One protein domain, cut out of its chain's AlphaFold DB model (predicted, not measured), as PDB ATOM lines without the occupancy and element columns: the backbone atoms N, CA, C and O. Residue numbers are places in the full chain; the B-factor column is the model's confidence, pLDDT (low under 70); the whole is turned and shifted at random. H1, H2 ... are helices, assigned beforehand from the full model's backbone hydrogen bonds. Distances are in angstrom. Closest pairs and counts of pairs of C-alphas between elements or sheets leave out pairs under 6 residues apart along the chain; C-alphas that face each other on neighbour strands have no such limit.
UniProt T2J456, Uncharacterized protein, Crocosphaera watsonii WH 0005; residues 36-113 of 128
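This is residues 36 to 113 of the 128 residues of an uncharacterized protein of Crocosphaera watsonii WH 0005 (UniProt T2J456). Three helices, H1, H3 and H4, lie roughly side by side as a loosely packed triangle: H1 and H4 are a close pair running the same way, and the long H3 runs opposite ways to both and fans away from them. H2 stands steeply to H3 at the wide end of this fan, joining the end of H1 to the start of H3. The printed part has 78 residues with four named helices, in the order H1, H2, H3, H4, and no named strand; its class is all helix. It is compact, with a radius of gyration of the C-alphas of 13.0 A, and elongated in outline, spanning 40 by 25 by 20 A.

Start with H3, residues 73 to 92, the longest helix. At its last residue it touches H4, residues 99 to 112: the closest C-alphas, those of Trp 92 and Arg 99, are 5.5 A apart. H3 touches H4 with residues 85 to 92 alone, and H4 touches H3 with residues 99 to 105 alone; the two run opposite ways at a shallow tilt of 20 degrees, a helical hairpin. Next find H1, residues 38 to 50, which touches H4, closest at the C-alphas of Ser 38 and Ala 101, 6.2 A apart. H1 and H4 run the same way at a shallow tilt of 8 degrees. H1 and H3 are close but not clearly touching, with the C-alphas of Ser 38 and Trp 92 closest at 7.7 A; they run opposite ways at a shallow tilt of 13 degrees. Now look at H2, residues 58 to 69, which touches H3 only at the corner by their link, with the C-alphas of Leu 67 and Ala 73 closest at 5.8 A. They run opposite ways at a steep tilt of 51 degrees. H2 is apart from H4, and only just apart from H1, at 8.4 A. In H1, H2 and H3 every O i to N i+4 pair is within hydrogen-bond range; in H4, 9 of 10 are.

Find C-alpha 73 at (-41.555, 54.313, -9.631); from there H3 runs 27.9 A to C-alpha 92. H1 begins at C-alpha 38, at (-26.647, 32.375, -3.303), and is 17.9 A long. H2 is 16.2 A long, and H4 runs 20.5 A to C-alpha 112 at (-41.364, 37.325, -13.307).

The two C-alphas farthest apart, those of Pro 71 and Glu 96, are 40.6 A apart. The printed part has no cut. The link from H2 to H3 is tight; those from H1 to H2 and from H3 to H4 are short. The mean pLDDT of the printed part is 76.9; look for values under 70 at residue 53, residues 68 to 76 and residues 112 to 113.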
ATOM      1  N   LYS A  36     -24.858  35.918   2.805       86.56
ATOM      2  CA  LYS A  36     -25.710  34.735   2.667       86.56
ATOM      3  C   LYS A  36     -25.349  33.915   1.428       86.56
ATOM      4  O   LYS A  36     -24.900  34.482   0.434       86.56
ATOM      5  N   PRO A  37     -25.576  32.589   1.450       84.06
ATOM      6  CA  PRO A  37     -25.384  31.758   0.268       84.06
ATOM      7  C   PRO A  37     -26.330  32.190  -0.858       84.06
ATOM      8  O   PRO A  37     -27.445  32.661  -0.611       84.06
ATOM      9  N   SER A  38     -25.903  31.978  -2.103       83.62
ATOM     10  CA  SER A  38     -26.647  32.375  -3.303       83.62
ATOM     11  C   SER A  38     -28.084  31.837  -3.331       83.62
ATOM     12  O   SER A  38     -28.990  32.566  -3.723       83.62
ATOM     13  N   SER A  39     -28.332  30.623  -2.829       83.06
ATOM     14  CA  SER A  39     -29.677  30.029  -2.729       83.06
ATOM     15  C   SER A  39     -30.622  30.795  -1.790       83.06
ATOM     16  O   SER A  39     -31.804  30.983  -2.100       83.06
ATOM     17  N   GLU A  40     -30.118  31.283  -0.651       85.44
ATOM     18  CA  GLU A  40     -30.897  32.090   0.293       85.44
ATOM     19  C   GLU A  40     -31.189  33.465  -0.314       85.44
ATOM     20  O   GLU A  40     -32.324  33.939  -0.259       85.44
ATOM     21  N   VAL A  41     -30.195  34.074  -0.966       86.75
ATOM     22  CA  VAL A  41     -30.352  35.354  -1.670       86.75
ATOM     23  C   VAL A  41     -31.399  35.238  -2.781       86.75
ATOM     24  O   VAL A  41     -32.317  36.053  -2.836       86.75
ATOM     25  N   LEU A  42     -31.319  34.204  -3.623       85.06
ATOM     26  CA  LEU A  42     -32.293  33.937  -4.685       85.06
ATOM     27  C   LEU A  42     -33.703  33.740  -4.128       85.06
ATOM     28  O   LEU A  42     -34.654  34.303  -4.663       85.06
ATOM     29  N   SER A  43     -33.843  33.020  -3.013       85.06
ATOM     30  CA  SER A  43     -35.136  32.838  -2.345       85.06
ATOM     31  C   SER A  43     -35.725  34.172  -1.872       85.06
ATOM     32  O   SER A  43     -36.919  34.422  -2.036       85.06
ATOM     33  N   LYS A  44     -34.894  35.071  -1.332       84.75
ATOM     34  CA  LYS A  44     -35.322  36.420  -0.930       84.75
ATOM     35  C   LYS A  44     -35.675  37.287  -2.136       84.75
ATOM     36  O   LYS A  44     -36.685  37.980  -2.091       84.75
ATOM     37  N   ILE A  45     -34.895  37.232  -3.213       83.12
ATOM     38  CA  ILE A  45     -35.199  37.948  -4.460       83.12
ATOM     39  C   ILE A  45     -36.508  37.430  -5.066       83.12
ATOM     40  O   ILE A  45     -37.335  38.222  -5.507       83.12
ATOM     41  N   ARG A  46     -36.761  36.118  -5.015       83.38
ATOM     42  CA  ARG A  46     -38.024  35.517  -5.455       83.38
ATOM     43  C   ARG A  46     -39.214  36.038  -4.654       83.38
ATOM     44  O   ARG A  46     -40.211  36.430  -5.251       83.38
ATOM     45  N   LEU A  47     -39.105  36.088  -3.324       82.25
ATOM     46  CA  LEU A  47     -40.142  36.682  -2.471       82.25
ATOM     47  C   LEU A  47     -40.349  38.164  -2.794       82.25
ATOM     48  O   LEU A  47     -41.482  38.608  -2.901       82.25
ATOM     49  N   LEU A  48     -39.269  38.915  -3.019       80.38
ATOM     50  CA  LEU A  48     -39.343  40.322  -3.410       80.38
ATOM     51  C   LEU A  48     -40.117  40.520  -4.729       80.38
ATOM     52  O   LEU A  48     -40.922  41.439  -4.844       80.38
ATOM     53  N   LEU A  49     -39.860  39.658  -5.717       73.62
ATOM     54  CA  LEU A  49     -40.423  39.733  -7.066       73.62
ATOM     55  C   LEU A  49     -41.875  39.238  -7.157       73.62
ATOM     56  O   LEU A  49     -42.655  39.796  -7.928       73.62
ATOM     57  N   VAL A  50     -42.230  38.192  -6.404       71.44
ATOM     58  CA  VAL A  50     -43.510  37.475  -6.552       71.44
ATOM     59  C   VAL A  50     -44.471  37.736  -5.388       71.44
ATOM     60  O   VAL A  50     -45.673  37.835  -5.615       71.44
ATOM     61  N   GLU A  51     -43.972  37.863  -4.153       72.12
ATOM     62  CA  GLU A  51     -44.791  37.896  -2.931       72.12
ATOM     63  C   GLU A  51     -44.204  38.831  -1.856       72.12
ATOM     64  O   GLU A  51     -43.827  38.388  -0.766       72.12
ATOM     65  N   ILE A  52     -44.138  40.145  -2.121       72.94
ATOM     66  CA  ILE A  52     -43.563  41.091  -1.139       72.94
ATOM     67  C   ILE A  52     -44.292  41.044   0.213       72.94
ATOM     68  O   ILE A  52     -43.673  41.248   1.252       72.94
ATOM     69  N   ALA A  53     -45.590  40.721   0.211       68.19
ATOM     70  CA  ALA A  53     -46.407  40.589   1.415       68.19
ATOM     71  C   ALA A  53     -45.897  39.481   2.357       68.19
ATOM     72  O   ALA A  53     -46.003  39.613   3.576       68.19
ATOM     73  N   ASN A  54     -45.276  38.435   1.800       74.25
ATOM     74  CA  ASN A  54     -44.681  37.322   2.542       74.25
ATOM     75  C   ASN A  54     -43.195  37.549   2.858       74.25
ATOM     76  O   ASN A  54     -42.529  36.668   3.409       74.25
ATOM     77  N   TYR A  55     -42.641  38.719   2.522       80.19
ATOM     78  CA  TYR A  55     -41.258  39.030   2.846       80.19
ATOM     79  C   TYR A  55     -41.104  39.172   4.370       80.19
ATOM     80  O   TYR A  55     -41.817  39.962   4.981       80.19
ATOM     81  N   PRO A  56     -40.180  38.459   5.029       77.06
ATOM     82  CA  PRO A  56     -40.153  38.412   6.494       77.06
ATOM     83  C   PRO A  56     -39.783  39.747   7.151       77.06
ATOM     84  O   PRO A  56     -40.152  40.002   8.295       77.06
ATOM     85  N   ASP A  57     -39.049  40.600   6.439       81.56
ATOM     86  CA  ASP A  57     -38.607  41.895   6.941       81.56
ATOM     87  C   ASP A  57     -39.594  43.004   6.549       81.56
ATOM     88  O   ASP A  57     -39.656  43.428   5.393       81.56
ATOM     89  N   LYS A  58     -40.376  43.485   7.523       79.00
ATOM     90  CA  LYS A  58     -41.373  44.547   7.307       79.00
ATOM     91  C   LYS A  58     -40.746  45.845   6.796       79.00
ATOM     92  O   LYS A  58     -41.365  46.536   5.995       79.00
ATOM     93  N   LYS A  59     -39.504  46.145   7.190       79.25
ATOM     94  CA  LYS A  59     -38.804  47.351   6.738       79.25
ATOM     95  C   LYS A  59     -38.490  47.263   5.246       79.25
ATOM     96  O   LYS A  59     -38.614  48.252   4.532       79.25
ATOM     97  N   VAL A  60     -38.135  46.072   4.757       80.19
ATOM     98  CA  VAL A  60     -37.972  45.805   3.319       80.19
ATOM     99  C   VAL A  60     -39.296  45.958   2.577       80.19
ATOM    100  O   VAL A  60     -39.312  46.596   1.527       80.19
ATOM    101  N   GLN A  61     -40.407  45.470   3.139       78.56
ATOM    102  CA  GLN A  61     -41.731  45.678   2.539       78.56
ATOM    103  C   GLN A  61     -42.061  47.169   2.384       78.56
ATOM    104  O   GLN A  61     -42.475  47.601   1.310       78.56
ATOM    105  N   GLU A  62     -41.839  47.970   3.429       78.25
ATOM    106  CA  GLU A  62     -42.091  49.415   3.398       78.25
ATOM    107  C   GLU A  62     -41.163  50.151   2.428       78.25
ATOM    108  O   GLU A  62     -41.620  51.000   1.666       78.25
ATOM    109  N   MET A  63     -39.873  49.805   2.396       78.56
ATOM    110  CA  MET A  63     -38.914  50.396   1.456       78.56
ATOM    111  C   MET A  63     -39.295  50.111  -0.003       78.56
ATOM    112  O   MET A  63     -39.244  51.005  -0.844       78.56
ATOM    113  N   VAL A  64     -39.736  48.888  -0.299       75.44
ATOM    114  CA  VAL A  64     -40.183  48.489  -1.642       75.44
ATOM    115  C   VAL A  64     -41.502  49.166  -1.993       75.44
ATOM    116  O   VAL A  64     -41.666  49.646  -3.111       75.44
ATOM    117  N   LYS A  65     -42.420  49.295  -1.030       73.56
ATOM    118  CA  LYS A  65     -43.638  50.088  -1.199       73.56
ATOM    119  C   LYS A  65     -43.285  51.535  -1.554       73.56
ATOM    120  O   LYS A  65     -43.771  52.052  -2.549       73.56
ATOM    121  N   ASN A  66     -42.366  52.169  -0.840       73.69
ATOM    122  CA  ASN A  66     -41.941  53.533  -1.160       73.69
ATOM    123  C   ASN A  66     -41.295  53.642  -2.554       73.69
ATOM    124  O   ASN A  66     -41.528  54.624  -3.256       73.69
ATOM    125  N   LEU A  67     -40.553  52.618  -2.993       72.44
ATOM    126  CA  LEU A  67     -39.981  52.546  -4.341       72.44
ATOM    127  C   LEU A  67     -41.070  52.472  -5.432       72.44
ATOM    128  O   LEU A  67     -40.951  53.138  -6.461       72.44
ATOM    129  N   VAL A  68     -42.136  51.699  -5.196       67.50
ATOM    130  CA  VAL A  68     -43.238  51.452  -6.149       67.50
ATOM    131  C   VAL A  68     -44.292  52.564  -6.153       67.50
ATOM    132  O   VAL A  68     -44.910  52.818  -7.182       67.50
ATOM    133  N   TYR A  69     -44.501  53.243  -5.028       66.69
ATOM    134  CA  TYR A  69     -45.466  54.343  -4.909       66.69
ATOM    135  C   TYR A  69     -44.851  55.712  -5.235       66.69
ATOM    136  O   TYR A  69     -45.556  56.722  -5.261       66.69
ATOM    137  N   ALA A  70     -43.543  55.769  -5.510       68.31
ATOM    138  CA  ALA A  70     -42.890  56.990  -5.952       68.31
ATOM    139  C   ALA A  70     -43.449  57.458  -7.315       68.31
ATOM    140  O   ALA A  70     -43.692  56.642  -8.203       68.31
ATOM    141  N   PRO A  71     -43.570  58.773  -7.565       55.66
ATOM    142  CA  PRO A  71     -44.034  59.296  -8.856       55.66
ATOM    143  C   PRO A  71     -43.128  58.892 -10.036       55.66
ATOM    144  O   PRO A  71     -43.558  58.880 -11.186       55.66
ATOM    145  N   THR A  72     -41.880  58.507  -9.755       61.69
ATOM    146  CA  THR A  72     -40.906  57.970 -10.718       61.69
ATOM    147  C   THR A  72     -40.709  56.453 -10.600       61.69
ATOM    148  O   THR A  72     -39.718  55.919 -11.101       61.69
ATOM    149  N   ALA A  73     -41.655  55.732  -9.982       61.94
ATOM    150  CA  ALA A  73     -41.555  54.313  -9.631       61.94
ATOM    151  C   ALA A  73     -41.075  53.408 -10.765       61.94
ATOM    152  O   ALA A  73     -40.214  52.563 -10.557       61.94
ATOM    153  N   LYS A  74     -41.557  53.606 -11.995       60.03
ATOM    154  CA  LYS A  74     -41.117  52.797 -13.143       60.03
ATOM    155  C   LYS A  74     -39.610  52.923 -13.411       60.03
ATOM    156  O   LYS A  74     -38.943  51.919 -13.656       60.03
ATOM    157  N   SER A  75     -39.074  54.140 -13.333       64.62
ATOM    158  CA  SER A  75     -37.640  54.400 -13.514       64.62
ATOM    159  C   SER A  75     -36.828  53.913 -12.310       64.62
ATOM    160  O   SER A  75     -35.783  53.279 -12.476       64.62
ATOM    161  N   ASN A  76     -37.343  54.131 -11.096       68.19
ATOM    162  CA  ASN A  76     -36.663  53.760  -9.855       68.19
ATOM    163  C   ASN A  76     -36.600  52.240  -9.667       68.19
ATOM    164  O   ASN A  76     -35.531  51.715  -9.377       68.19
ATOM    165  N   CYS A  77     -37.696  51.517  -9.916       70.94
ATOM    166  CA  CYS A  77     -37.732  50.057  -9.866       70.94
ATOM    167  C   CYS A  77     -36.799  49.439 -10.911       70.94
ATOM    168  O   CYS A  77     -36.006  48.562 -10.578       70.94
ATOM    169  N   SER A  78     -36.838  49.913 -12.165       70.62
ATOM    170  CA  SER A  78     -35.945  49.392 -13.208       70.62
ATOM    171  C   SER A  78     -34.474  49.645 -12.871       70.62
ATOM    172  O   SER A  78     -33.639  48.765 -13.071       70.62
ATOM    173  N   SER A  79     -34.156  50.826 -12.336       73.31
ATOM    174  CA  SER A  79     -32.796  51.177 -11.917       73.31
ATOM    175  C   SER A  79     -32.333  50.344 -10.721       73.31
ATOM    176  O   SER A  79     -31.200  49.862 -10.716       73.31
ATOM    177  N   PHE A  80     -33.211  50.122  -9.741       79.31
ATOM    178  CA  PHE A  80     -32.956  49.281  -8.576       79.31
ATOM    179  C   PHE A  80     -32.661  47.832  -8.979       79.31
ATOM    180  O   PHE A  80     -31.608  47.303  -8.626       79.31
ATOM    181  N   PHE A  81     -33.535  47.204  -9.771       78.31
ATOM    182  CA  PHE A  81     -33.337  45.819 -10.205       78.31
ATOM    183  C   PHE A  81     -32.103  45.662 -11.092       78.31
ATOM    184  O   PHE A  81     -31.373  44.688 -10.945       78.31
ATOM    185  N   ASN A  82     -31.825  46.633 -11.966       79.31
ATOM    186  CA  ASN A  82     -30.616  46.607 -12.785       79.31
ATOM    187  C   ASN A  82     -29.348  46.618 -11.914       79.31
ATOM    188  O   ASN A  82     -28.463  45.786 -12.102       79.31
ATOM    189  N   ARG A  83     -29.286  47.505 -10.912       79.12
ATOM    190  CA  ARG A  83     -28.164  47.549  -9.959       79.12
ATOM    191  C   ARG A  83     -28.068  46.273  -9.128       79.12
ATOM    192  O   ARG A  83     -26.977  45.740  -8.965       79.12
ATOM    193  N   LEU A  84     -29.198  45.745  -8.655       82.56
ATOM    194  CA  LEU A  84     -29.244  44.483  -7.914       82.56
ATOM    195  C   LEU A  84     -28.661  43.328  -8.741       82.56
ATOM    196  O   LEU A  84     -27.801  42.596  -8.255       82.56
ATOM    197  N   CYS A  85     -29.070  43.199 -10.006       81.50
ATOM    198  CA  CYS A  85     -28.542  42.183 -10.915       81.50
ATOM    199  C   CYS A  85     -27.036  42.334 -11.134       81.50
ATOM    200  O   CYS A  85     -26.317  41.339 -11.079       81.50
ATOM    201  N   GLN A  86     -26.548  43.559 -11.351       82.06
ATOM    202  CA  GLN A  86     -25.117  43.821 -11.531       82.06
ATOM    203  C   GLN A  86     -24.300  43.360 -10.321       82.06
ATOM    204  O   GLN A  86     -23.284  42.694 -10.502       82.06
ATOM    205  N   VAL A  87     -24.765  43.644  -9.100       82.88
ATOM    206  CA  VAL A  87     -24.098  43.199  -7.867       82.88
ATOM    207  C   VAL A  87     -24.127  41.680  -7.727       82.88
ATOM    208  O   VAL A  87     -23.091  41.084  -7.447       82.88
ATOM    209  N   CYS A  88     -25.281  41.040  -7.945       82.38
ATOM    210  CA  CYS A  88     -25.389  39.580  -7.887       82.38
ATOM    211  C   CYS A  88     -24.429  38.909  -8.876       82.38
ATOM    212  O   CYS A  88     -23.694  37.997  -8.505       82.38
ATOM    213  N   ILE A  89     -24.398  39.386 -10.125       82.25
ATOM    214  CA  ILE A  89     -23.508  38.862 -11.166       82.25
ATOM    215  C   ILE A  89     -22.050  39.083 -10.770       82.25
ATOM    216  O   ILE A  89     -21.269  38.136 -10.797       82.25
ATOM    217  N   ALA A  90     -21.686  40.303 -10.366       82.50
ATOM    218  CA  ALA A  90     -20.320  40.632  -9.974       82.50
ATOM    219  C   ALA A  90     -19.838  39.787  -8.786       82.50
ATOM    220  O   ALA A  90     -18.672  39.406  -8.740       82.50
ATOM    221  N   HIS A  91     -20.728  39.451  -7.852       82.62
ATOM    222  CA  HIS A  91     -20.394  38.616  -6.707       82.62
ATOM    223  C   HIS A  91     -20.299  37.123  -7.066       82.62
ATOM    224  O   HIS A  91     -19.368  36.439  -6.646       82.62
ATOM    225  N   TRP A  92     -21.234  36.603  -7.863       82.00
ATOM    226  CA  TRP A  92     -21.322  35.167  -8.148       82.00
ATOM    227  C   TRP A  92     -20.465  34.691  -9.319       82.00
ATOM    228  O   TRP A  92     -20.222  33.489  -9.431       82.00
ATOM    229  N   ILE A  93     -19.990  35.589 -10.186       80.25
ATOM    230  CA  ILE A  93     -19.137  35.217 -11.326       80.25
ATOM    231  C   ILE A  93     -17.741  34.763 -10.883       80.25
ATOM    232  O   ILE A  93     -17.112  33.945 -11.560       80.25
ATOM    233  N   ILE A  94     -17.285  35.277  -9.735       80.19
ATOM    234  CA  ILE A  94     -15.955  35.032  -9.171       80.19
ATOM    235  C   ILE A  94     -15.822  33.573  -8.713       80.19
ATOM    236  O   ILE A  94     -14.801  32.946  -8.985       80.19
ATOM    237  N   ASN A  95     -16.858  33.006  -8.084       75.06
ATOM    238  CA  ASN A  95     -16.824  31.632  -7.576       75.06
ATOM    239  C   ASN A  95     -17.543  30.672  -8.531       75.06
ATOM    240  O   ASN A  95     -18.724  30.849  -8.832       75.06
ATOM    241  N   GLU A  96     -16.855  29.617  -8.981       74.38
ATOM    242  CA  GLU A  96     -17.401  28.658  -9.960       74.38
ATOM    243  C   GLU A  96     -18.667  27.956  -9.452       74.38
ATOM    244  O   GLU A  96     -19.602  27.744 -10.220       74.38
ATOM    245  N   GLU A  97     -18.730  27.685  -8.147       78.44
ATOM    246  CA  GLU A  97     -19.873  27.060  -7.469       78.44
ATOM    247  C   GLU A  97     -21.121  27.955  -7.437       78.44
ATOM    248  O   GLU A  97     -22.241  27.453  -7.391       78.44
ATOM    249  N   THR A  98     -20.958  29.283  -7.495       77.38
ATOM    250  CA  THR A  98     -22.083  30.232  -7.480       77.38
ATOM    251  C   THR A  98     -22.491  30.709  -8.868       77.38
ATOM    252  O   THR A  98     -23.560  31.300  -9.003       77.38
ATOM    253  N   ARG A  99     -21.713  30.422  -9.923       77.75
ATOM    254  CA  ARG A  99     -22.089  30.764 -11.308       77.75
ATOM    255  C   ARG A  99     -23.466  30.220 -11.727       77.75
ATOM    256  O   ARG A  99     -24.182  30.966 -12.397       77.75
ATOM    257  N   PRO A 100     -23.901  29.003 -11.326       84.69
ATOM    258  CA  PRO A 100     -25.259  28.523 -11.598       84.69
ATOM    259  C   PRO A 100     -26.357  29.460 -11.075       84.69
ATOM    260  O   PRO A 100     -27.364  29.662 -11.751       84.69
ATOM    261  N   ALA A 101     -26.124  30.128  -9.939       81.50
ATOM    262  CA  ALA A 101     -27.082  31.060  -9.347       81.50
ATOM    263  C   ALA A 101     -27.346  32.294 -10.226       81.50
ATOM    264  O   ALA A 101     -28.412  32.897 -10.136       81.50
ATOM    265  N   ILE A 102     -26.411  32.662 -11.112       81.69
ATOM    266  CA  ILE A 102     -26.629  33.728 -12.102       81.69
ATOM    267  C   ILE A 102     -27.704  33.303 -13.105       81.69
ATOM    268  O   ILE A 102     -28.580  34.099 -13.443       81.69
ATOM    269  N   PHE A 103     -27.664  32.052 -13.569       82.31
ATOM    270  CA  PHE A 103     -28.682  31.529 -14.477       82.31
ATOM    271  C   PHE A 103     -30.039  31.440 -13.785       82.31
ATOM    272  O   PHE A 103     -31.030  31.850 -14.379       82.31
ATOM    273  N   GLU A 104     -30.079  31.000 -12.526       83.50
ATOM    274  CA  GLU A 104     -31.308  30.999 -11.723       83.50
ATOM    275  C   GLU A 104     -31.858  32.411 -11.497       83.50
ATOM    276  O   GLU A 104     -33.063  32.618 -11.589       83.50
ATOM    277  N   LEU A 105     -31.001  33.410 -11.268       83.44
ATOM    278  CA  LEU A 105     -31.425  34.807 -11.170       83.44
ATOM    279  C   LEU A 105     -32.062  35.283 -12.473       83.44
ATOM    280  O   LEU A 105     -33.152  35.850 -12.456       83.44
ATOM    281  N   LEU A 106     -31.397  35.043 -13.605       80.69
ATOM    282  CA  LEU A 106     -31.936  35.392 -14.917       80.69
ATOM    283  C   LEU A 106     -33.253  34.664 -15.184       80.69
ATOM    284  O   LEU A 106     -34.163  35.260 -15.749       80.69
ATOM    285  N   ASP A 107     -33.367  33.407 -14.764       82.19
ATOM    286  CA  ASP A 107     -34.586  32.622 -14.901       82.19
ATOM    287  C   ASP A 107     -35.715  33.164 -14.015       82.19
ATOM    288  O   ASP A 107     -36.816  33.376 -14.510       82.19
ATOM    289  N   LEU A 108     -35.441  33.539 -12.761       79.62
ATOM    290  CA  LEU A 108     -36.400  34.232 -11.890       79.62
ATOM    291  C   LEU A 108     -36.892  35.533 -12.523       79.62
ATOM    292  O   LEU A 108     -38.095  35.806 -12.522       79.62
ATOM    293  N   PHE A 109     -35.988  36.324 -13.103       74.31
ATOM    294  CA  PHE A 109     -36.385  37.521 -13.829       74.31
ATOM    295  C   PHE A 109     -37.162  37.180 -15.095       74.31
ATOM    296  O   PHE A 109     -38.144  37.851 -15.329       74.31
ATOM    297  N   LYS A 110     -36.843  36.140 -15.870       71.56
ATOM    298  CA  LYS A 110     -37.661  35.710 -17.027       71.56
ATOM    299  C   LYS A 110     -39.031  35.148 -16.636       71.56
ATOM    300  O   LYS A 110     -39.995  35.310 -17.373       71.56
ATOM    301  N   GLN A 111     -39.139  34.483 -15.490       70.94
ATOM    302  CA  GLN A 111     -40.407  33.977 -14.966       70.94
ATOM    303  C   GLN A 111     -41.284  35.121 -14.438       70.94
ATOM    304  O   GLN A 111     -42.503  35.094 -14.592       70.94
ATOM    305  N   THR A 112     -40.666  36.141 -13.835       63.25
ATOM    306  CA  THR A 112     -41.364  37.325 -13.307       63.25
ATOM    307  C   THR A 112     -41.607  38.384 -14.400       63.25
ATOM    308  O   THR A 112     -42.580  39.133 -14.338       63.25
ATOM    309  N   ASN A 113     -40.747  38.435 -15.422       51.28
ATOM    310  CA  ASN A 113     -40.762  39.347 -16.565       51.28
ATOM    311  C   ASN A 113     -41.267  38.575 -17.803       51.28
ATOM    312  O   ASN A 113     -40.543  37.817 -18.430       51.28
TER     313      ASN A 113